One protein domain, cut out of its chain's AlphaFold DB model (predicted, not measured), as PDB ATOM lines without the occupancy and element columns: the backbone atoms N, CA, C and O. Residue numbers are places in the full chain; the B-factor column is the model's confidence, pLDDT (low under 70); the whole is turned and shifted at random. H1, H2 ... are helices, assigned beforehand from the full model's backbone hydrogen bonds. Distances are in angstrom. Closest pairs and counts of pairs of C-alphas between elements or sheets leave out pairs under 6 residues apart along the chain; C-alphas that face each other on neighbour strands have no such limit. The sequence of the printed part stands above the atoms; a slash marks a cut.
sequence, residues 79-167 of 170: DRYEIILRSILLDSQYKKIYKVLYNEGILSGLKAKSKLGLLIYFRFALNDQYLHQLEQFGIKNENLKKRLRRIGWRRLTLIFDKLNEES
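AT A GLANCE: This is residues 79 to 167 of the 170 residues of the protein "Transcription initiation factor IIB family protein" of Sulfolobus sp. E5-1-F (UniProt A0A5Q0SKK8). A rounded cluster of short helices is built round one core helix, H3: H1 packs on its first residues, H2 crosses it on one side, H4 folds back along it, and H5 crosses it nearly at a right angle. H6 turns the corner after H5 and reaches across to H2, closing the side near the last residues of H3. The printed part has 89 residues with six named helices, H1 to H6 in order, and no named strand: the class is all helix. It is compact, with a radius of gyration of the C-alphas of 12.1 A and spans of 31 by 27 by 27 A.

IN THESE COORDINATES: H1, residues 80 to 88, begins at C-alpha 80 (-45.545, -24.388, 6.168). H2 is residues 92 to 103, 16.5 A long, and H3 residues 112 to 124, 18.4 A. H4 is residues 129 to 136, H5 residues 141 to 151, 15.3 A. H6, residues 153 to 165, 18.5 A, ends at C-alpha 165 (-21.681, -14.520, 25.595).

HOW THE PARTS SIT: H3 is the hub. Its residues 112 to 116 alone touch H1, closest at the C-alphas of Tyr 81 and Lys 113, 5.3 A. H2 touches H3 at a steep tilt of 64 degrees, closest C-alphas Ile 97 and Leu 119, 6.5 A. H3 and H4 form a helical hairpin at a shallow tilt of 29 degrees, closest C-alphas Phe 124 and Tyr 130, 5.1 A. H5 only just touches H3, with 3 pairs of C-alphas within 8 A, closest Gly 117 and Leu 144, 6.5 A. H6 touches H2, closest C-alphas Ile 97 and Leu 163, 6.8 A. In each of the six helices every O i to N i+4 pair is within hydrogen-bond range.

THE WHOLE: The C-alphas farthest apart, Asp 79 and Glu 165, are 32.9 A apart. The printed part has no cut and no long link. Residues 126 to 127 and 166 to 167 have pLDDT under 70.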
ATOM      1  N   ASP A  79     -48.060 -20.346   6.270       80.31
ATOM      2  CA  ASP A  79     -46.947 -20.855   5.481       80.31
ATOM      3  C   ASP A  79     -46.370 -22.057   6.239       80.31
ATOM      4  O   ASP A  79     -46.160 -21.984   7.452       80.31
ATOM      5  N   ARG A  80     -46.127 -23.180   5.555       87.81
ATOM      6  CA  ARG A  80     -45.545 -24.388   6.168       87.81
ATOM      7  C   ARG A  80     -44.307 -24.024   6.996       87.81
ATOM      8  O   ARG A  80     -44.086 -24.582   8.068       87.81
ATOM      9  N   TYR A  81     -43.529 -23.048   6.528       90.19
ATOM     10  CA  TYR A  81     -42.350 -22.557   7.234       90.19
ATOM     11  C   TYR A  81     -42.663 -21.740   8.491       90.19
ATOM     12  O   TYR A  81     -41.831 -21.718   9.388       90.19
ATOM     13  N   GLU A  82     -43.818 -21.083   8.601       90.81
ATOM     14  CA  GLU A  82     -44.240 -20.427   9.846       90.81
ATOM     15  C   GLU A  82     -44.570 -21.449  10.931       90.81
ATOM     16  O   GLU A  82     -44.199 -21.245  12.084       90.81
ATOM     17  N   ILE A  83     -45.210 -22.562  10.561       89.38
ATOM     18  CA  ILE A  83     -45.494 -23.664  11.491       89.38
ATOM     19  C   ILE A  83     -44.176 -24.265  11.995       89.38
ATOM     20  O   ILE A  83     -43.967 -24.348  13.203       89.38
ATOM     21  N   ILE A  84     -43.260 -24.593  11.076       90.38
ATOM     22  CA  ILE A  84     -41.936 -25.143  11.411       90.38
ATOM     23  C   ILE A  84     -41.122 -24.159  12.260       90.38
ATOM     24  O   ILE A  84     -40.463 -24.545  13.221       90.38
ATOM     25  N   LEU A  85     -41.165 -22.867  11.927       92.94
ATOM     26  CA  LEU A  85     -40.465 -21.846  12.697       92.94
ATOM     27  C   LEU A  85     -40.999 -21.789  14.133       92.94
ATOM     28  O   LEU A  85     -40.208 -21.748  15.067       92.94
ATOM     29  N   ARG A  86     -42.323 -21.832  14.326       91.94
ATOM     30  CA  ARG A  86     -42.930 -21.850  15.667       91.94
ATOM     31  C   ARG A  86     -42.544 -23.098  16.458       91.94
ATOM     32  O   ARG A  86     -42.262 -22.966  17.643       91.94
ATOM     33  N   SER A  87     -42.502 -24.273  15.825       88.56
ATOM     34  CA  SER A  87     -42.126 -25.515  16.512       88.56
ATOM     35  C   SER A  87     -40.652 -25.530  16.915       88.56
ATOM     36  O   SER A  87     -40.334 -25.913  18.033       88.56
ATOM     37  N   ILE A  88     -39.751 -25.068  16.044       90.69
ATOM     38  CA  ILE A  88     -38.310 -25.013  16.340       90.69
ATOM     39  C   ILE A  88     -38.000 -24.006  17.451       90.69
ATOM     40  O   ILE A  88     -37.105 -24.236  18.252       90.69
ATOM     41  N   LEU A  89     -38.765 -22.918  17.556       93.19
ATOM     42  CA  LEU A  89     -38.599 -21.924  18.622       93.19
ATOM     43  C   LEU A  89     -39.024 -22.404  20.022       93.19
ATOM     44  O   LEU A  89     -38.845 -21.659  20.987       93.19
ATOM     45  N   LEU A  90     -39.576 -23.617  20.145       86.94
ATOM     46  CA  LEU A  90     -39.760 -24.274  21.442       86.94
ATOM     47  C   LEU A  90     -38.420 -24.717  22.043       86.94
ATOM     48  O   LEU A  90     -38.279 -24.747  23.263       86.94
ATOM     49  N   ASP A  91     -37.433 -25.012  21.197       89.75
ATOM     50  CA  ASP A  91     -36.071 -25.301  21.628       89.75
ATOM     51  C   ASP A  91     -35.391 -24.011  22.115       89.75
ATOM     52  O   ASP A  91     -35.388 -22.968  21.446       89.75
ATOM     53  N   SER A  92     -34.816 -24.078  23.317       89.62
ATOM     54  CA  SER A  92     -34.237 -22.922  24.002       89.62
ATOM     55  C   SER A  92     -33.061 -22.311  23.239       89.62
ATOM     56  O   SER A  92     -32.902 -21.091  23.238       89.62
ATOM     57  N   GLN A  93     -32.272 -23.122  22.540       90.12
ATOM     58  CA  GLN A  93     -31.102 -22.679  21.788       90.12
ATOM     59  C   GLN A  93     -31.532 -21.927  20.533       90.12
ATOM     60  O   GLN A  93     -31.053 -20.827  20.264       90.12
ATOM     61  N   TYR A  94     -32.512 -22.459  19.806       92.94
ATOM     62  CA  TYR A  94     -33.105 -21.748  18.676       92.94
ATOM     63  C   TYR A  94     -33.789 -20.449  19.098       92.94
ATOM     64  O   TYR A  94     -33.696 -19.448  18.384       92.94
ATOM     65  N   LYS A  95     -34.436 -20.430  20.267       93.88
ATOM     66  CA  LYS A  95     -35.049 -19.221  20.826       93.88
ATOM     67  C   LYS A  95     -34.011 -18.142  21.153       93.88
ATOM     68  O   LYS A  95     -34.249 -16.977  20.830       93.88
ATOM     69  N   LYS A  96     -32.862 -18.514  21.730       92.88
ATOM     70  CA  LYS A  96     -31.729 -17.598  21.963       92.88
ATOM     71  C   LYS A  96     -31.201 -17.023  20.653       92.88
ATOM     72  O   LYS A  96     -31.190 -15.807  20.474       92.88
ATOM     73  N   ILE A  97     -30.887 -17.894  19.689       94.88
ATOM     74  CA  ILE A  97     -30.405 -17.479  18.365       94.88
ATOM     75  C   ILE A  97     -31.397 -16.515  17.714       94.88
ATOM     76  O   ILE A  97     -31.014 -15.459  17.215       94.88
ATOM     77  N   TYR A  98     -32.689 -16.841  17.752       95.50
ATOM     78  CA  TYR A  98     -33.726 -15.973  17.212       95.50
ATOM     79  C   TYR A  98     -33.719 -14.594  17.862       95.50
ATOM     80  O   TYR A  98     -33.795 -13.598  17.148       95.50
ATOM     81  N   LYS A  99     -33.625 -14.530  19.192       95.12
ATOM     82  CA  LYS A  99     -33.608 -13.272  19.942       95.12
ATOM     83  C   LYS A  99     -32.418 -12.405  19.534       95.12
ATOM     84  O   LYS A  99     -32.629 -11.244  19.193       95.12
ATOM     85  N   VAL A 100     -31.210 -12.968  19.487       94.81
ATOM     86  CA  VAL A 100     -30.008 -12.240  19.047       94.81
ATOM     87  C   VAL A 100     -30.187 -11.727  17.618       94.81
ATOM     88  O   VAL A 100     -30.094 -10.528  17.375       94.81
ATOM     89  N   LEU A 101     -30.551 -12.594  16.668       94.81
ATOM     90  CA  LEU A 101     -30.723 -12.188  15.268       94.81
ATOM     91  C   LEU A 101     -31.857 -11.168  15.068       94.81
ATOM     92  O   LEU A 101     -31.792 -10.338  14.157       94.81
ATOM     93  N   TYR A 102     -32.915 -11.239  15.875       95.19
ATOM     94  CA  TYR A 102     -34.017 -10.283  15.844       95.19
ATOM     95  C   TYR A 102     -33.578  -8.911  16.362       95.19
ATOM     96  O   TYR A 102     -33.819  -7.912  15.686       95.19
ATOM     97  N   ASN A 103     -32.882  -8.873  17.500       93.81
ATOM     98  CA  ASN A 103     -32.364  -7.641  18.101       93.81
ATOM     99  C   ASN A 103     -31.350  -6.940  17.189       93.81
ATOM    100  O   ASN A 103     -31.356  -5.720  17.078       93.81
ATOM    101  N   GLU A 104     -30.547  -7.710  16.451       92.31
ATOM    102  CA  GLU A 104     -29.629  -7.180  15.438       92.31
ATOM    103  C   GLU A 104     -30.329  -6.724  14.143       92.31
ATOM    104  O   GLU A 104     -29.666  -6.302  13.191       92.31
ATOM    105  N   GLY A 105     -31.660  -6.840  14.058       92.81
ATOM    106  CA  GLY A 105     -32.463  -6.449  12.899       92.81
ATOM    107  C   GLY A 105     -32.315  -7.365  11.680       92.81
ATOM    108  O   GLY A 105     -32.795  -7.035  10.597       92.81
ATOM    109  N   ILE A 106     -31.672  -8.526  11.824       94.00
ATOM    110  CA  ILE A 106     -31.343  -9.430  10.708       94.00
ATOM    111  C   ILE A 106     -32.582 -10.170  10.218       94.00
ATOM    112  O   ILE A 106     -32.726 -10.445   9.027       94.00
ATOM    113  N   LEU A 107     -33.489 -10.502  11.137       94.44
ATOM    114  CA  LEU A 107     -34.715 -11.233  10.818       94.44
ATOM    115  C   LEU A 107     -35.844 -10.324  10.309       94.44
ATOM    116  O   LEU A 107     -36.855 -10.830   9.808       94.44
ATOM    117  N   SER A 108     -35.697  -9.006  10.425       90.75
ATOM    118  CA  SER A 108     -36.723  -8.033  10.046       90.75
ATOM    119  C   SER A 108     -37.019  -8.085   8.544       90.75
ATOM    120  O   SER A 108     -36.123  -8.176   7.709       90.75
ATOM    121  N   GLY A 109     -38.308  -8.102   8.189       88.94
ATOM    122  CA  GLY A 109     -38.764  -8.202   6.795       88.94
ATOM    123  C   GLY A 109     -38.498  -9.551   6.108       88.94
ATOM    124  O   GLY A 109     -38.855  -9.731   4.943       88.94
ATOM    125  N   LEU A 110     -37.896 -10.529   6.798       92.88
ATOM    126  CA  LEU A 110     -37.634 -11.844   6.219       92.88
ATOM    127  C   LEU A 110     -38.861 -12.760   6.270       92.88
ATOM    128  O   LEU A 110     -39.552 -12.864   7.284       92.88
ATOM    129  N   LYS A 111     -39.071 -13.515   5.185       92.75
ATOM    130  CA  LYS A 111     -40.039 -14.623   5.147       92.75
ATOM    131  C   LYS A 111     -39.611 -15.747   6.095       92.75
ATOM    132  O   LYS A 111     -38.411 -15.970   6.276       92.75
ATOM    133  N   ALA A 112     -40.573 -16.510   6.618       92.88
ATOM    134  CA  ALA A 112     -40.329 -17.592   7.576       92.88
ATOM    135  C   ALA A 112     -39.273 -18.601   7.094       92.88
ATOM    136  O   ALA A 112     -38.334 -18.892   7.828       92.88
ATOM    137  N   LYS A 113     -39.325 -19.013   5.818       93.19
ATOM    138  CA  LYS A 113     -38.299 -19.875   5.198       93.19
ATOM    139  C   LYS A 113     -36.874 -19.327   5.336       93.19
ATOM    140  O   LYS A 113     -35.929 -20.071   5.569       93.19
ATOM    141  N   SER A 114     -36.706 -18.016   5.158       94.19
ATOM    142  CA  SER A 114     -35.391 -17.369   5.256       94.19
ATOM    143  C   SER A 114     -34.929 -17.229   6.703       94.19
ATOM    144  O   SER A 114     -33.746 -17.415   6.964       94.19
ATOM    145  N   LYS A 115     -35.854 -16.945   7.628       95.56
ATOM    146  CA  LYS A 115     -35.566 -16.948   9.067       95.56
ATOM    147  C   LYS A 115     -35.094 -18.330   9.510       95.56
ATOM    148  O   LYS A 115     -34.038 -18.436  10.114       95.56
ATOM    149  N   LEU A 116     -35.820 -19.375   9.114       95.12
ATOM    150  CA  LEU A 116     -35.475 -20.761   9.414       95.12
ATOM    151  C   LEU A 116     -34.073 -21.130   8.909       95.12
ATOM    152  O   LEU A 116     -33.281 -21.681   9.662       95.12
ATOM    153  N   GLY A 117     -33.733 -20.765   7.669       95.00
ATOM    154  CA  GLY A 117     -32.399 -21.038   7.127       95.00
ATOM    155  C   GLY A 117     -31.270 -20.356   7.906       95.00
ATOM    156  O   GLY A 117     -30.218 -20.957   8.100       95.00
ATOM    157  N   LEU A 118     -31.487 -19.125   8.382       95.31
ATOM    158  CA  LEU A 118     -30.515 -18.429   9.231       95.31
ATOM    159  C   LEU A 118     -30.397 -19.087  10.606       95.31
ATOM    160  O   LEU A 118     -29.287 -19.287  11.077       95.31
ATOM    161  N   LEU A 119     -31.517 -19.464  11.224       95.19
ATOM    162  CA  LEU A 119     -31.504 -20.169  12.506       95.19
ATOM    163  C   LEU A 119     -30.711 -21.477  12.430       95.19
ATOM    164  O   LEU A 119     -29.865 -21.721  13.281       95.19
ATOM    165  N   ILE A 120     -30.953 -22.285  11.392       93.75
ATOM    166  CA  ILE A 120     -30.220 -23.535  11.149       93.75
ATOM    167  C   ILE A 120     -28.730 -23.250  10.960       93.75
ATOM    168  O   ILE A 120     -27.900 -23.922  11.564       93.75
ATOM    169  N   TYR A 121     -28.385 -22.235  10.161       94.00
ATOM    170  CA  TYR A 121     -26.994 -21.839   9.980       94.00
ATOM    171  C   TYR A 121     -26.336 -21.492  11.311       94.00
ATOM    172  O   TYR A 121     -25.370 -22.136  11.674       94.00
ATOM    173  N   PHE A 122     -26.873 -20.544  12.079       92.12
ATOM    174  CA  PHE A 122     -26.252 -20.123  13.338       92.12
ATOM    175  C   PHE A 122     -26.249 -21.218  14.411       92.12
ATOM    176  O   PHE A 122     -25.349 -21.238  15.242       92.12
ATOM    177  N   ARG A 123     -27.202 -22.157  14.373       90.88
ATOM    178  CA  ARG A 123     -27.227 -23.314  15.280       90.88
ATOM    179  C   ARG A 123     -26.082 -24.285  15.016       90.88
ATOM    180  O   ARG A 123     -25.559 -24.869  15.956       90.88
ATOM    181  N   PHE A 124     -25.735 -24.473  13.747       87.81
ATOM    182  CA  PHE A 124     -24.799 -25.504  13.317       87.81
ATOM    183  C   PHE A 124     -23.554 -24.939  12.637       87.81
ATOM    184  O   PHE A 124     -22.781 -25.720  12.127       87.81
ATOM    185  N   ALA A 125     -23.309 -23.628  12.612       75.31
ATOM    186  CA  ALA A 125     -22.268 -23.020  11.770       75.31
ATOM    187  C   ALA A 125     -20.851 -23.560  12.011       75.31
ATOM    188  O   ALA A 125     -20.011 -23.461  11.121       75.31
ATOM    189  N   LEU A 126     -20.596 -24.122  13.195       67.62
ATOM    190  CA  LEU A 126     -19.324 -24.747  13.556       67.62
ATOM    191  C   LEU A 126     -19.110 -26.114  12.881       67.62
ATOM    192  O   LEU A 126     -17.973 -26.544  12.745       67.62
ATOM    193  N   ASN A 127     -20.183 -26.764  12.419       69.75
ATOM    194  CA  ASN A 127     -20.164 -28.074  11.780       69.75
ATOM    195  C   ASN A 127     -20.927 -28.006  10.441       69.75
ATOM    196  O   ASN A 127     -22.070 -27.556  10.385       69.75
ATOM    197  N   ASP A 128     -20.388 -28.545   9.344       75.75
ATOM    198  CA  ASP A 128     -21.067 -28.547   8.026       75.75
ATOM    199  C   ASP A 128     -22.445 -29.262   8.003       75.75
ATOM    200  O   ASP A 128     -23.168 -29.236   7.005       75.75
ATOM    201  N   GLN A 129     -22.870 -29.823   9.140       80.19
ATOM    202  CA  GLN A 129     -24.206 -30.342   9.437       80.19
ATOM    203  C   GLN A 129     -25.356 -29.389   9.081       80.19
ATOM    204  O   GLN A 129     -26.458 -29.861   8.785       80.19
ATOM    205  N   TYR A 130     -25.133 -28.069   9.053       85.12
ATOM    206  CA  TYR A 130     -26.181 -27.128   8.643       85.12
ATOM    207  C   TYR A 130     -26.678 -27.402   7.211       85.12
ATOM    208  O   TYR A 130     -27.854 -27.184   6.929       85.12
ATOM    209  N   LEU A 131     -25.827 -27.916   6.314       86.94
ATOM    210  CA  LEU A 131     -26.198 -28.224   4.928       86.94
ATOM    211  C   LEU A 131     -27.271 -29.310   4.852       86.94
ATOM    212  O   LEU A 131     -28.292 -29.117   4.192       86.94
ATOM    213  N   HIS A 132     -27.064 -30.403   5.584       87.50
ATOM    214  CA  HIS A 132     -28.014 -31.508   5.670       87.50
ATOM    215  C   HIS A 132     -29.350 -31.045   6.270       87.50
ATOM    216  O   HIS A 132     -30.421 -31.350   5.752       87.50
ATOM    217  N   GLN A 133     -29.298 -30.225   7.323       87.44
ATOM    218  CA  GLN A 133     -30.500 -29.668   7.947       87.44
ATOM    219  C   GLN A 133     -31.280 -28.771   6.975       87.44
ATOM    220  O   GLN A 133     -32.499 -28.882   6.863       87.44
ATOM    221  N   LEU A 134     -30.605 -27.911   6.206       89.62
ATOM    222  CA  LEU A 134     -31.271 -27.085   5.193       89.62
ATOM    223  C   LEU A 134     -31.988 -27.927   4.133       89.62
ATOM    224  O   LEU A 134     -33.097 -27.564   3.725       89.62
ATOM    225  N   GLU A 135     -31.378 -29.029   3.699       89.12
ATOM    226  CA  GLU A 135     -31.955 -29.948   2.720       89.12
ATOM    227  C   GLU A 135     -33.232 -30.615   3.244       89.12
ATOM    228  O   GLU A 135     -34.253 -30.583   2.553       89.12
ATOM    229  N   GLN A 136     -33.236 -31.085   4.499       87.31
ATOM    230  CA  GLN A 136     -34.426 -31.655   5.152       87.31
ATOM    231  C   GLN A 136     -35.627 -30.692   5.153       87.31
ATOM    232  O   GLN A 136     -36.778 -31.107   5.000       87.31
ATOM    233  N   PHE A 137     -35.371 -29.386   5.269       86.56
ATOM    234  CA  PHE A 137     -36.409 -28.353   5.213       86.56
ATOM    235  C   PHE A 137     -36.655 -27.792   3.801       86.56
ATOM    236  O   PHE A 137     -37.447 -26.860   3.637       86.56
ATOM    237  N   GLY A 138     -36.003 -28.321   2.761       87.62
ATOM    238  CA  GLY A 138     -36.148 -27.859   1.378       87.62
ATOM    239  C   GLY A 138     -35.642 -26.428   1.152       87.62
ATOM    240  O   GLY A 138     -36.193 -25.674   0.333       87.62
ATOM    241  N   ILE A 139     -34.629 -25.994   1.905       91.06
ATOM    242  CA  ILE A 139     -34.014 -24.669   1.803       91.06
ATOM    243  C   ILE A 139     -32.744 -24.756   0.951       91.06
ATOM    244  O   ILE A 139     -31.765 -25.391   1.318       91.06
ATOM    245  N   LYS A 140     -32.723 -24.038  -0.177       90.69
ATOM    246  CA  LYS A 140     -31.532 -23.955  -1.036       90.69
ATOM    247  C   LYS A 140     -30.415 -23.158  -0.353       90.69
ATOM    248  O   LYS A 140     -30.605 -21.975  -0.052       90.69
ATOM    249  N   ASN A 141     -29.239 -23.768  -0.209       89.88
ATOM    250  CA  ASN A 141     -28.050 -23.148   0.388       89.88
ATOM    251  C   ASN A 141     -27.619 -21.849  -0.325       89.88
ATOM    252  O   ASN A 141     -27.230 -20.875   0.307       89.88
ATOM    253  N   GLU A 142     -27.767 -21.771  -1.648       90.62
ATOM    254  CA  GLU A 142     -27.440 -20.568  -2.432       90.62
ATOM    255  C   GLU A 142     -28.156 -19.307  -1.929       90.62
ATOM    256  O   GLU A 142     -27.567 -18.226  -1.853       90.62
ATOM    257  N   ASN A 143     -29.432 -19.441  -1.551       87.94
ATOM    258  CA  ASN A 143     -30.224 -18.328  -1.038       87.94
ATOM    259  C   ASN A 143     -29.738 -17.889   0.345       87.94
ATOM    260  O   ASN A 143     -29.718 -16.692   0.633       87.94
ATOM    261  N   LEU A 144     -29.319 -18.841   1.179       91.50
ATOM    262  CA  LEU A 144     -28.695 -18.555   2.464       91.50
ATOM    263  C   LEU A 144     -27.350 -17.844   2.262       91.50
ATOM    264  O   LEU A 144     -27.160 -16.762   2.806       91.50
ATOM    265  N   LYS A 145     -26.462 -18.372   1.408       91.69
ATOM    266  CA  LYS A 145     -25.157 -17.760   1.095       91.69
ATOM    267  C   LYS A 145     -25.293 -16.319   0.612       91.69
ATOM    268  O   LYS A 145     -24.565 -15.445   1.076       91.69
ATOM    269  N   LYS A 146     -26.260 -16.033  -0.269       92.38
ATOM    270  CA  LYS A 146     -26.559 -14.659  -0.713       92.38
ATOM    271  C   LYS A 146     -26.930 -13.743   0.458       92.38
ATOM    272  O   LYS A 146     -26.519 -12.587   0.471       92.38
ATOM    273  N   ARG A 147     -27.686 -14.240   1.440       90.94
ATOM    274  CA  ARG A 147     -28.048 -13.470   2.643       90.94
ATOM    275  C   ARG A 147     -26.864 -13.276   3.580       90.94
ATOM    276  O   ARG A 147     -26.634 -12.149   3.996       90.94
ATOM    277  N   LEU A 148     -26.088 -14.323   3.846       92.56
ATOM    278  CA  LEU A 148     -24.888 -14.242   4.682       92.56
ATOM    279  C   LEU A 148     -23.879 -13.234   4.114       92.56
ATOM    280  O   LEU A 148     -23.373 -12.389   4.846       92.56
ATOM    281  N   ARG A 149     -23.681 -13.226   2.788       92.38
ATOM    282  CA  ARG A 149     -22.857 -12.213   2.109       92.38
ATOM    283  C   ARG A 149     -23.366 -10.784   2.320       92.38
ATOM    284  O   ARG A 149     -22.551  -9.888   2.483       92.38
ATOM    285  N   ARG A 150     -24.689 -10.568   2.332       91.25
ATOM    286  CA  ARG A 150     -25.290  -9.244   2.595       91.25
ATOM    287  C   ARG A 150     -25.149  -8.798   4.048       91.25
ATOM    288  O   ARG A 150     -25.062  -7.602   4.288       91.25
ATOM    289  N   ILE A 151     -25.157  -9.733   4.999       91.88
ATOM    290  CA  ILE A 151     -24.891  -9.426   6.412       91.88
ATOM    291  C   ILE A 151     -23.432  -8.974   6.568       91.88
ATOM    292  O   ILE A 151     -23.163  -7.999   7.266       91.88
ATOM    293  N   GLY A 152     -22.519  -9.641   5.856       91.94
ATOM    294  CA  GLY A 152     -21.095  -9.325   5.841       91.94
ATOM    295  C   GLY A 152     -20.343  -9.964   7.008       91.94
ATOM    296  O   GLY A 152     -20.873 -10.104   8.108       91.94
ATOM    297  N   TRP A 153     -19.085 -10.348   6.770       88.88
ATOM    298  CA  TRP A 153     -18.298 -11.139   7.725       88.88
ATOM    299  C   TRP A 153     -18.157 -10.447   9.082       88.88
ATOM    300  O   TRP A 153     -18.514 -11.039  10.091       88.88
ATOM    301  N   ARG A 154     -17.751  -9.170   9.123       90.56
ATOM    302  CA  ARG A 154     -17.581  -8.431  10.390       90.56
ATOM    303  C   ARG A 154     -18.816  -8.514  11.289       90.56
ATOM    304  O   ARG A 154     -18.702  -8.714  12.491       90.56
ATOM    305  N   ARG A 155     -20.004  -8.399  10.692       91.75
ATOM    306  CA  ARG A 155     -21.268  -8.476  11.422       91.75
ATOM    307  C   ARG A 155     -21.605  -9.908  11.831       91.75
ATOM    308  O   ARG A 155     -22.126 -10.095  12.919       91.75
ATOM    309  N   LEU A 156     -21.285 -10.903  11.000       91.88
ATOM    310  CA  LEU A 156     -21.394 -12.320  11.369       91.88
ATOM    311  C   LEU A 156     -20.546 -12.656  12.599       91.88
ATOM    312  O   LEU A 156     -21.069 -13.280  13.512       91.88
ATOM    313  N   THR A 157     -19.295 -12.195  12.654       90.06
ATOM    314  CA  THR A 157     -18.415 -12.397  13.816       90.06
ATOM    315  C   THR A 157     -19.035 -11.822  15.088       90.06
ATOM    316  O   THR A 157     -19.233 -12.561  16.040       90.06
ATOM    317  N   LEU A 158     -19.484 -10.562  15.051       91.69
ATOM    318  CA  LEU A 158     -20.144  -9.919  16.196       91.69
ATOM    319  C   LEU A 158     -21.392 -10.670  16.683       91.69
ATOM    320  O   LEU A 158     -21.710 -10.652  17.869       91.69
ATOM    321  N   ILE A 159     -22.134 -11.307  15.774       92.69
ATOM    322  CA  ILE A 159     -23.290 -12.128  16.146       92.69
ATOM    323  C   ILE A 159     -22.832 -13.401  16.854       92.69
ATOM    324  O   ILE A 159     -23.441 -13.771  17.851       92.69
ATOM    325  N   PHE A 160     -21.791 -14.072  16.356       91.06
ATOM    326  CA  PHE A 160     -21.249 -15.260  17.013       91.06
ATOM    327  C   PHE A 160     -20.703 -14.941  18.402       91.06
ATOM    328  O   PHE A 160     -21.011 -15.677  19.335       91.06
ATOM    329  N   ASP A 161     -20.005 -13.819  18.564       90.06
ATOM    330  CA  ASP A 161     -19.512 -13.371  19.870       90.06
ATOM    331  C   ASP A 161     -20.679 -13.180  20.854       90.06
ATOM    332  O   ASP A 161     -20.682 -13.755  21.939       90.06
ATOM    333  N   LYS A 162     -21.750 -12.494  20.430       90.81
ATOM    334  CA  LYS A 162     -22.979 -12.329  21.233       90.81
ATOM    335  C   LYS A 162     -23.663 -13.655  21.573       90.81
ATOM    336  O   LYS A 162     -24.234 -13.791  22.653       90.81
ATOM    337  N   LEU A 163     -23.656 -14.618  20.650       89.44
ATOM    338  CA  LEU A 163     -24.238 -15.941  20.886       89.44
ATOM    339  C   LEU A 163     -23.433 -16.741  21.916       89.44
ATOM    340  O   LEU A 163     -24.043 -17.436  22.726       89.44
ATOM    341  N   ASN A 164     -22.106 -16.603  21.912       84.81
ATOM    342  CA  ASN A 164     -21.220 -17.234  22.891       84.81
ATOM    343  C   ASN A 164     -21.337 -16.554  24.271       84.81
ATOM    344  O   ASN A 164     -21.459 -17.218  25.295       84.81
ATOM    345  N   GLU A 165     -21.441 -15.225  24.327       81.19
ATOM    346  CA  GLU A 165     -21.681 -14.520  25.595       81.19
ATOM    347  C   GLU A 165     -23.031 -14.893  26.245       81.19
ATOM    348  O   GLU A 165     -23.155 -14.904  27.470       81.19
ATOM    349  N   GLU A 166     -24.064 -15.203  25.450       68.56
ATOM    350  CA  GLU A 166     -25.351 -15.711  25.955       68.56
ATOM    351  C   GLU A 166     -25.337 -17.221  26.296       68.56
ATOM    352  O   GLU A 166     -26.280 -17.710  26.940       68.56
ATOM    353  N   SER A 167     -24.322 -17.987  25.872       62.94
ATOM    354  CA  SER A 167     -24.147 -19.376  26.321       62.94
ATOM    355  C   SER A 167     -23.513 -19.463  27.702       62.94
ATOM    356  O   SER A 167     -23.937 -20.315  28.476       62.94
TER     357      SER A 167